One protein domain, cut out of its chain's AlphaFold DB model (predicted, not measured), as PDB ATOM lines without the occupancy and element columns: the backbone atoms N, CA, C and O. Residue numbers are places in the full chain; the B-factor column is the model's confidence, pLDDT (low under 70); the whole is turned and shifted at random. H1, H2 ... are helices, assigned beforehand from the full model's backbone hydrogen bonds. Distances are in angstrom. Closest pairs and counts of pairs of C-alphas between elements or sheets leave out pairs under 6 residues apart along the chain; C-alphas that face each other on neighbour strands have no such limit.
ATOM      1  N   VAL A   2      25.701  55.682   0.948       91.00
ATOM      2  CA  VAL A   2      25.340  55.774   2.383       91.00
ATOM      3  C   VAL A   2      23.887  56.212   2.607       91.00
ATOM      4  O   VAL A   2      23.169  55.570   3.361       91.00
ATOM      5  N   PHE A   3      23.413  57.226   1.879       91.31
ATOM      6  CA  PHE A   3      22.019  57.679   1.961       91.31
ATOM      7  C   PHE A   3      20.990  56.591   1.624       91.31
ATOM      8  O   PHE A   3      19.955  56.509   2.274       91.31
ATOM      9  N   VAL A   4      21.294  55.724   0.654       94.56
ATOM     10  CA  VAL A   4      20.413  54.607   0.275       94.56
ATOM     11  C   VAL A   4      20.374  53.566   1.393       94.56
ATOM     12  O   VAL A   4      19.303  53.084   1.745       94.56
ATOM     13  N   VAL A   5      21.523  53.269   2.006       96.25
ATOM     14  CA  VAL A   5      21.607  52.346   3.147       96.25
ATOM     15  C   VAL A   5      20.812  52.882   4.340       96.25
ATOM     16  O   VAL A   5      20.015  52.149   4.918       96.25
ATOM     17  N   VAL A   6      20.965  54.166   4.669       96.94
ATOM     18  CA  VAL A   6      20.220  54.811   5.762       96.94
ATOM     19  C   VAL A   6      18.715  54.789   5.493       96.94
ATOM     20  O   VAL A   6      17.946  54.460   6.394       96.94
ATOM     21  N   LEU A   7      18.293  55.066   4.257       96.50
ATOM     22  CA  LEU A   7      16.884  55.017   3.866       96.50
ATOM     23  C   LEU A   7      16.293  53.612   4.043       96.50
ATOM     24  O   LEU A   7      15.224  53.463   4.628       96.50
ATOM     25  N   VAL A   8      17.001  52.574   3.589       97.25
ATOM     26  CA  VAL A   8      16.553  51.179   3.736       97.25
ATOM     27  C   VAL A   8      16.450  50.791   5.211       97.25
ATOM     28  O   VAL A   8      15.443  50.215   5.620       97.25
ATOM     29  N   VAL A   9      17.444  51.147   6.030       97.62
ATOM     30  CA  VAL A   9      17.414  50.889   7.479       97.62
ATOM     31  C   VAL A   9      16.222  51.591   8.132       97.62
ATOM     32  O   VAL A   9      15.504  50.963   8.909       97.62
ATOM     33  N   ALA A  10      15.955  52.852   7.782       96.75
ATOM     34  CA  ALA A  10      14.814  53.595   8.309       96.75
ATOM     35  C   ALA A  10      13.475  52.919   7.963       96.75
ATOM     36  O   ALA A  10      12.640  52.730   8.848       96.75
ATOM     37  N   ILE A  11      13.293  52.480   6.712       97.50
ATOM     38  CA  ILE A  11      12.083  51.765   6.273       97.50
ATOM     39  C   ILE A  11      11.900  50.464   7.063       97.50
ATOM     40  O   ILE A  11      10.801  50.183   7.540       97.50
ATOM     41  N   VAL A  12      12.971  49.685   7.244       97.06
ATOM     42  CA  VAL A  12      12.927  48.430   8.011       97.06
ATOM     43  C   VAL A  12      12.520  48.689   9.461       97.06
ATOM     44  O   VAL A  12      11.644  47.996   9.977       97.06
ATOM     45  N   VAL A  13      13.102  49.698  10.111       96.81
ATOM     46  CA  VAL A  13      12.763  50.059  11.495       96.81
ATOM     47  C   VAL A  13      11.293  50.460  11.610       96.81
ATOM     48  O   VAL A  13      10.590  49.938  12.473       96.81
ATOM     49  N   ILE A  14      10.798  51.317  10.712       95.12
ATOM     50  CA  ILE A  14       9.393  51.747  10.700       95.12
ATOM     51  C   ILE A  14       8.462  50.542  10.524       95.12
ATOM     52  O   ILE A  14       7.506  50.385  11.285       95.12
ATOM     53  N   ALA A  15       8.765  49.650   9.580       91.81
ATOM     54  CA  ALA A  15       7.974  48.446   9.346       91.81
ATOM     55  C   ALA A  15       7.959  47.512  10.570       91.81
ATOM     56  O   ALA A  15       6.915  46.947  10.905       91.81
ATOM     57  N   LEU A  16       9.090  47.364  11.266       91.19
ATOM     58  CA  LEU A  16       9.179  46.573  12.496       91.19
ATOM     59  C   LEU A  16       8.358  47.186  13.631       91.19
ATOM     60  O   LEU A  16       7.644  46.455  14.316       91.19
ATOM     61  N   VAL A  17       8.408  48.508  13.801       90.19
ATOM     62  CA  VAL A  17       7.612  49.228  14.806       90.19
ATOM     63  C   VAL A  17       6.121  49.086  14.515       90.19
ATOM     64  O   VAL A  17       5.368  48.699  15.405       90.19
ATOM     65  N   MET A  18       5.690  49.311  13.270       87.06
ATOM     66  CA  MET A  18       4.292  49.119  12.869       87.06
ATOM     67  C   MET A  18       3.835  47.675  13.088       87.06
ATOM     68  O   MET A  18       2.740  47.441  13.592       87.06
ATOM     69  N   ARG A  19       4.686  46.691  12.780       78.06
ATOM     70  CA  ARG A  19       4.389  45.271  13.007       78.06
ATOM     71  C   ARG A  19       4.294  44.921  14.491       78.06
ATOM     72  O   ARG A  19       3.449  44.107  14.854       78.06
ATOM     73  N   ALA A  20       5.140  45.502  15.335       77.75
ATOM     74  CA  ALA A  20       5.087  45.309  16.782       77.75
ATOM     75  C   ALA A  20       3.834  45.962  17.385       77.75
ATOM     76  O   ALA A  20       3.129  45.328  18.168       77.75
ATOM     77  N   ALA A  21       3.510  47.185  16.959       79.12
ATOM     78  CA  ALA A  21       2.327  47.921  17.398       79.12
ATOM     79  C   ALA A  21       1.014  47.259  16.947       79.12
ATOM     80  O   ALA A  21       0.053  47.218  17.708       79.12
ATOM     81  N   ALA A  22       0.977  46.689  15.739       74.00
ATOM     82  CA  ALA A  22      -0.185  45.970  15.221       74.00
ATOM     83  C   ALA A  22      -0.405  44.600  15.887       74.00
ATOM     84  O   ALA A  22      -1.493  44.036  15.787       74.00
ATOM     85  N   ASN A  23       0.612  44.047  16.557       61.75
ATOM     86  CA  ASN A  23       0.589  42.679  17.071       61.75
ATOM     87  C   ASN A  23       0.951  42.599  18.574       61.75
ATOM     88  O   ASN A  23       1.848  41.834  18.938       61.75
ATOM     89  N   PRO A  24       0.231  43.302  19.477       54.88
ATOM     90  CA  PRO A  24       0.564  43.356  20.906       54.88
ATOM     91  C   PRO A  24       0.427  42.013  21.659       54.88
ATOM     92  O   PRO A  24       0.698  41.956  22.851       54.88
ATOM     93  N   GLY A  25       0.033  40.920  20.990       56.34
ATOM     94  CA  GLY A  25      -0.074  39.575  21.579       56.34
ATOM     95  C   GLY A  25       0.493  38.436  20.721       56.34
ATOM     96  O   GLY A  25       0.133  37.282  20.926       56.34
ATOM     97  N   GLY A  26       1.324  38.729  19.718       53.66
ATOM     98  CA  GLY A  26       1.668  37.765  18.665       53.66
ATOM     99  C   GLY A  26       3.096  37.231  18.689       53.66
ATOM    100  O   GLY A  26       3.696  37.084  17.626       53.66
ATOM    101  N   GLY A  27       3.648  36.962  19.871       55.50
ATOM    102  CA  GLY A  27       4.861  36.161  20.025       55.50
ATOM    103  C   GLY A  27       4.523  34.675  19.928       55.50
ATOM    104  O   GLY A  27       4.351  34.015  20.943       55.50
ATOM    105  N   GLY A  28       4.385  34.147  18.713       54.81
ATOM    106  CA  GLY A  28       4.180  32.716  18.507       54.81
ATOM    107  C   GLY A  28       4.642  32.283  17.117       54.81
ATOM    108  O   GLY A  28       4.254  32.924  16.135       54.81
ATOM    109  N   PRO A  29       5.472  31.228  16.993       49.25
ATOM    110  CA  PRO A  29       5.824  30.673  15.694       49.25
ATOM    111  C   PRO A  29       4.542  30.248  14.984       49.25
ATOM    112  O   PRO A  29       3.618  29.743  15.616       49.25
ATOM    113  N   ARG A  30       4.483  30.495  13.672       54.34
ATOM    114  CA  ARG A  30       3.360  30.166  12.785       54.34
ATOM    115  C   ARG A  30       2.855  28.743  13.051       54.34
ATOM    116  O   ARG A  30       3.397  27.784  12.509       54.34
ATOM    117  N   THR A  31       1.812  28.604  13.862       50.66
ATOM    118  CA  THR A  31       1.112  27.334  14.032       50.66
ATOM    119  C   THR A  31       0.443  26.991  12.696       50.66
ATOM    120  O   THR A  31      -0.187  27.876  12.101       50.66
ATOM    121  N   PRO A  32       0.560  25.752  12.186       50.44
ATOM    122  CA  PRO A  32      -0.149  25.333  10.983       50.44
ATOM    123  C   PRO A  32      -1.648  25.568  11.169       50.44
ATOM    124  O   PRO A  32      -2.229  25.178  12.181       50.44
ATOM    125  N   ARG A  33      -2.268  26.251  10.207       53.03
ATOM    126  CA  ARG A  33      -3.692  26.593  10.220       53.03
ATOM    127  C   ARG A  33      -4.532  25.311  10.372       53.03
ATOM    128  O   ARG A  33      -4.493  24.488   9.461       53.03
ATOM    129  N   PRO A  34      -5.304  25.127  11.460       48.97
ATOM    130  CA  PRO A  34      -6.186  23.971  11.577       48.97
ATOM    131  C   PRO A  34      -7.373  24.109  10.603       48.97
ATOM    132  O   PRO A  34      -7.743  25.237  10.244       48.97
ATOM    133  N   PRO A  35      -7.979  22.990  10.154       54.22
ATOM    134  CA  PRO A  35      -9.132  23.020   9.261       54.22
ATOM    135  C   PRO A  35     -10.265  23.840   9.888       54.22
ATOM    136  O   PRO A  35     -10.544  23.737  11.084       54.22
ATOM    137  N   ARG A  36     -10.883  24.703   9.070       54.34
ATOM    138  CA  ARG A  36     -11.951  25.637   9.457       54.34
ATOM    139  C   ARG A  36     -13.091  24.888  10.163       54.34
ATOM    140  O   ARG A  36     -13.962  24.333   9.505       54.34
ATOM    141  N   ARG A  37     -13.123  24.925  11.499       56.84
ATOM    142  CA  ARG A  37     -14.364  24.712  12.257       56.84
ATOM    143  C   ARG A  37     -15.313  25.892  11.991       56.84
ATOM    144  O   ARG A  37     -14.824  27.023  11.873       56.84
ATOM    145  N   PRO A  38     -16.637  25.668  11.900       52.69
ATOM    146  CA  PRO A  38     -17.608  26.751  11.803       52.69
ATOM    147  C   PRO A  38     -17.435  27.667  13.016       52.69
ATOM    148  O   PRO A  38     -17.449  27.225  14.166       52.69
ATOM    149  N   ARG A  39     -17.145  28.939  12.743       57.00
ATOM    150  CA  ARG A  39     -16.815  29.933  13.761       57.00
ATOM    151  C   ARG A  39     -18.066  30.178  14.615       57.00
ATOM    152  O   ARG A  39     -19.092  30.519  14.030       57.00
ATOM    153  N   PRO A  40     -18.013  30.039  15.952       51.72
ATOM    154  CA  PRO A  40     -19.114  30.485  16.794       51.72
ATOM    155  C   PRO A  40     -19.318  31.982  16.552       51.72
ATOM    156  O   PRO A  40     -18.336  32.729  16.452       51.72
ATOM    157  N   GLN A  41     -20.579  32.387  16.373       56.56
ATOM    158  CA  GLN A  41     -20.984  33.775  16.168       56.56
ATOM    159  C   GLN A  41     -20.301  34.630  17.237       56.56
ATOM    160  O   GLN A  41     -20.557  34.478  18.430       56.56
ATOM    161  N   ARG A  42     -19.351  35.474  16.810       60.38
ATOM    162  CA  ARG A  42     -18.784  36.487  17.698       60.38
ATOM    163  C   ARG A  42     -19.963  37.338  18.174       60.38
ATOM    164  O   ARG A  42     -20.767  37.706  17.317       60.38
ATOM    165  N   PRO A  43     -20.068  37.657  19.477       56.06
ATOM    166  CA  PRO A  43     -21.041  38.641  19.924       56.06
ATOM    167  C   PRO A  43     -20.843  39.881  19.060       56.06
ATOM    168  O   PRO A  43     -19.700  40.310  18.865       56.06
ATOM    169  N   THR A  44     -21.931  40.359  18.462       58.78
ATOM    170  CA  THR A  44     -21.987  41.541  17.609       58.78
ATOM    171  C   THR A  44     -21.464  42.701  18.443       58.78
ATOM    172  O   THR A  44     -22.197  43.334  19.197       58.78
ATOM    173  N   ARG A  45     -20.145  42.926  18.395       62.41
ATOM    174  CA  ARG A  45     -19.575  44.182  18.862       62.41
ATOM    175  C   ARG A  45     -20.313  45.265  18.081       62.41
ATOM    176  O   ARG A  45     -20.530  45.037  16.887       62.41
ATOM    177  N   PRO A  46     -20.724  46.372  18.721       62.03
ATOM    178  CA  PRO A  46     -21.237  47.525  18.002       62.03
ATOM    179  C   PRO A  46     -20.199  47.871  16.941       62.03
ATOM    180  O   PRO A  46     -19.090  48.291  17.266       62.03
ATOM    181  N   LEU A  47     -20.508  47.513  15.699       62.72
ATOM    182  CA  LEU A  47     -19.642  47.728  14.562       62.72
ATOM    183  C   LEU A  47     -19.802  49.211  14.272       62.72
ATOM    184  O   LEU A  47     -20.935  49.665  14.078       62.72
ATOM    185  N   ALA A  48     -18.713  49.977  14.355       71.31
ATOM    186  CA  ALA A  48     -18.778  51.354  13.902       71.31
ATOM    187  C   ALA A  48     -19.260  51.340  12.438       71.31
ATOM    188  O   ALA A  48     -18.969  50.374  11.729       71.31
ATOM    189  N   PRO A  49     -20.002  52.357  11.972       64.75
ATOM    190  CA  PRO A  49     -20.436  52.422  10.576       64.75
ATOM    191  C   PRO A  49     -19.295  52.237   9.562       64.75
ATOM    192  O   PRO A  49     -19.555  51.749   8.472       64.75
ATOM    193  N   ASP A  50     -18.056  52.562   9.953       62.91
ATOM    194  CA  ASP A  50     -16.833  52.420   9.149       62.91
ATOM    195  C   ASP A  50     -16.213  51.001   9.159       62.91
ATOM    196  O   ASP A  50     -15.306  50.711   8.381       62.91
ATOM    197  N   ASP A  51     -16.658  50.119  10.062       64.12
ATOM    198  CA  ASP A  51     -16.147  48.747  10.227       64.12
ATOM    199  C   ASP A  51     -17.009  47.707   9.478       64.12
ATOM    200  O   ASP A  51     -16.895  46.494   9.709       64.12
ATOM    201  N   ASP A  52     -17.918  48.145   8.606       80.12
ATOM    202  CA  ASP A  52     -18.788  47.256   7.857       80.12
ATOM    203  C   ASP A  52     -17.985  46.398   6.856       80.12
ATOM    204  O   ASP A  52     -17.069  46.852   6.160       80.12
ATOM    205  N   PRO A  53     -18.303  45.096   6.754       79.38
ATOM    206  CA  PRO A  53     -17.543  44.192   5.902       79.38
ATOM    207  C   PRO A  53     -17.688  44.518   4.410       79.38
ATOM    208  O   PRO A  53     -16.882  44.034   3.621       79.38
ATOM    209  N   GLU A  54     -18.704  45.287   4.014       80.19
ATOM    210  CA  GLU A  54     -18.943  45.660   2.619       80.19
ATOM    211  C   GLU A  54     -18.053  46.829   2.174       80.19
ATOM    212  O   GLU A  54     -17.426  46.725   1.119       80.19
ATOM    213  N   PHE A  55     -17.886  47.885   2.980       81.62
ATOM    214  CA  PHE A  55     -16.948  48.973   2.673       81.62
ATOM    215  C   PHE A  55     -15.506  48.482   2.543       81.62
ATOM    216  O   PHE A  55     -14.814  48.829   1.586       81.62
ATOM    217  N   LEU A  56     -15.064  47.606   3.454       83.69
ATOM    218  CA  LEU A  56     -13.721  47.018   3.395       83.69
ATOM    219  C   LEU A  56     -13.510  46.195   2.115       83.69
ATOM    220  O   LEU A  56     -12.439  46.261   1.509       83.69
ATOM    221  N   ARG A  57     -14.534  45.453   1.669       84.00
ATOM    222  CA  ARG A  57     -14.495  44.697   0.404       84.00
ATOM    223  C   ARG A  57     -14.441  45.613  -0.809       84.00
ATOM    224  O   ARG A  57     -13.724  45.316  -1.763       84.00
ATOM    225  N   GLU A  58     -15.191  46.707  -0.790       84.56
ATOM    226  CA  GLU A  58     -15.183  47.690  -1.870       84.56
ATOM    227  C   GLU A  58     -13.837  48.431  -1.936       84.56
ATOM    228  O   GLU A  58     -13.306  48.631  -3.027       84.56
ATOM    229  N   LEU A  59     -13.222  48.751  -0.792       83.62
ATOM    230  CA  LEU A  59     -11.883  49.340  -0.723       83.62
ATOM    231  C   LEU A  59     -10.807  48.380  -1.248       83.62
ATOM    232  O   LEU A  59      -9.985  48.781  -2.068       83.62
ATOM    233  N   GLU A  60     -10.841  47.106  -0.844       82.62
ATOM    234  CA  GLU A  60      -9.931  46.068  -1.354       82.62
ATOM    235  C   GLU A  60     -10.088  45.888  -2.872       82.62
ATOM    236  O   GLU A  60      -9.106  45.765  -3.606       82.62
ATOM    237  N   ARG A  61     -11.329  45.930  -3.371       85.38
ATOM    238  CA  ARG A  61     -11.629  45.839  -4.804       85.38
ATOM    239  C   ARG A  61     -11.108  47.042  -5.588       85.38
ATOM    240  O   ARG A  61     -10.670  46.851  -6.722       85.38
ATOM    241  N   ARG A  62     -11.170  48.250  -5.020       83.19
ATOM    242  CA  ARG A  62     -10.625  49.480  -5.619       83.19
ATOM    243  C   ARG A  62      -9.103  49.473  -5.615       83.19
ATOM    244  O   ARG A  62      -8.522  49.563  -6.688       83.19
ATOM    245  N   ALA A  63      -8.483  49.211  -4.465       84.44
ATOM    246  CA  ALA A  63      -7.030  49.100  -4.342       84.44
ATOM    247  C   ALA A  63      -6.452  48.100  -5.357       84.44
ATOM    248  O   ALA A  63      -5.542  48.422  -6.110       84.44
ATOM    249  N   ARG A  64      -7.077  46.922  -5.496       79.69
ATOM    250  CA  ARG A  64      -6.638  45.893  -6.450       79.69
ATOM    251  C   ARG A  64      -6.810  46.273  -7.926       79.69
ATOM    252  O   ARG A  64      -6.185  45.648  -8.779       79.69
ATOM    253  N   ARG A  65      -7.689  47.227  -8.246       77.38
ATOM    254  CA  ARG A  65      -7.827  47.786  -9.601       77.38
ATOM    255  C   ARG A  65      -6.805  48.888  -9.853       77.38
ATOM    256  O   ARG A  65      -6.240  48.918 -10.940       77.38
ATOM    257  N   ASP A  66      -6.552  49.727  -8.856       72.50
ATOM    258  CA  ASP A  66      -5.592  50.830  -8.943       72.50
ATOM    259  C   ASP A  66      -4.143  50.311  -9.016       72.50
ATOM    260  O   ASP A  66      -3.352  50.805  -9.814       72.50
ATOM    261  N   ASP A  67      -3.829  49.218  -8.312       64.56
ATOM    262  CA  ASP A  67      -2.542  48.505  -8.395       64.56
ATOM    263  C   ASP A  67      -2.304  47.821  -9.764       64.56
ATOM    264  O   ASP A  67      -1.210  47.327 -10.044       64.56
ATOM    265  N   GLY A  68      -3.338  47.744 -10.613       58.41
ATOM    266  CA  GLY A  68      -3.325  47.082 -11.919       58.41
ATOM    267  C   GLY A  68      -3.181  48.013 -13.128       58.41
ATOM    268  O   GLY A  68      -3.159  47.511 -14.250       58.41
TER     269      GLY A  68
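This is residues 2 to 68 of the 71 residues of an uncharacterized protein of Blastococcus aggregatus (UniProt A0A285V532). Two separate helices, H1 and then H2, are joined by one long, wide loop, residues 23 to 52, in an open shape with no packed core; H2 heads back roughly against the direction of H1. The printed part has 67 residues, with two named helices, no named strand and the class all helix. It is extended, with a radius of gyration of the C-alphas of 18.3 A, and elongated, spanning 53 by 34 by 25 A.

Start with H1, residues 2 to 22, and pass along the long link of 30 residues to H2, residues 53 to 66. H1 and H2 are apart, and residues 2 to 68 stand free. In both helices every O i to N i+4 pair is within hydrogen-bond range.

Find C-alpha 2 at (25.340, 55.774, 2.383); H1 runs 30.2 A from there to C-alpha 22. H2 runs 20.2 A from C-alpha 53 at (-17.543, 44.192, 5.902) to C-alpha 66 at (-5.592, 50.830, -8.943).

The C-alphas farthest apart, of Val 2 and Pro 40, are 53.1 A apart. The printed part has no cut. In the B-factor column, look for pLDDT under 70 at residues 23 to 47, 49 to 51 and 67 to 68.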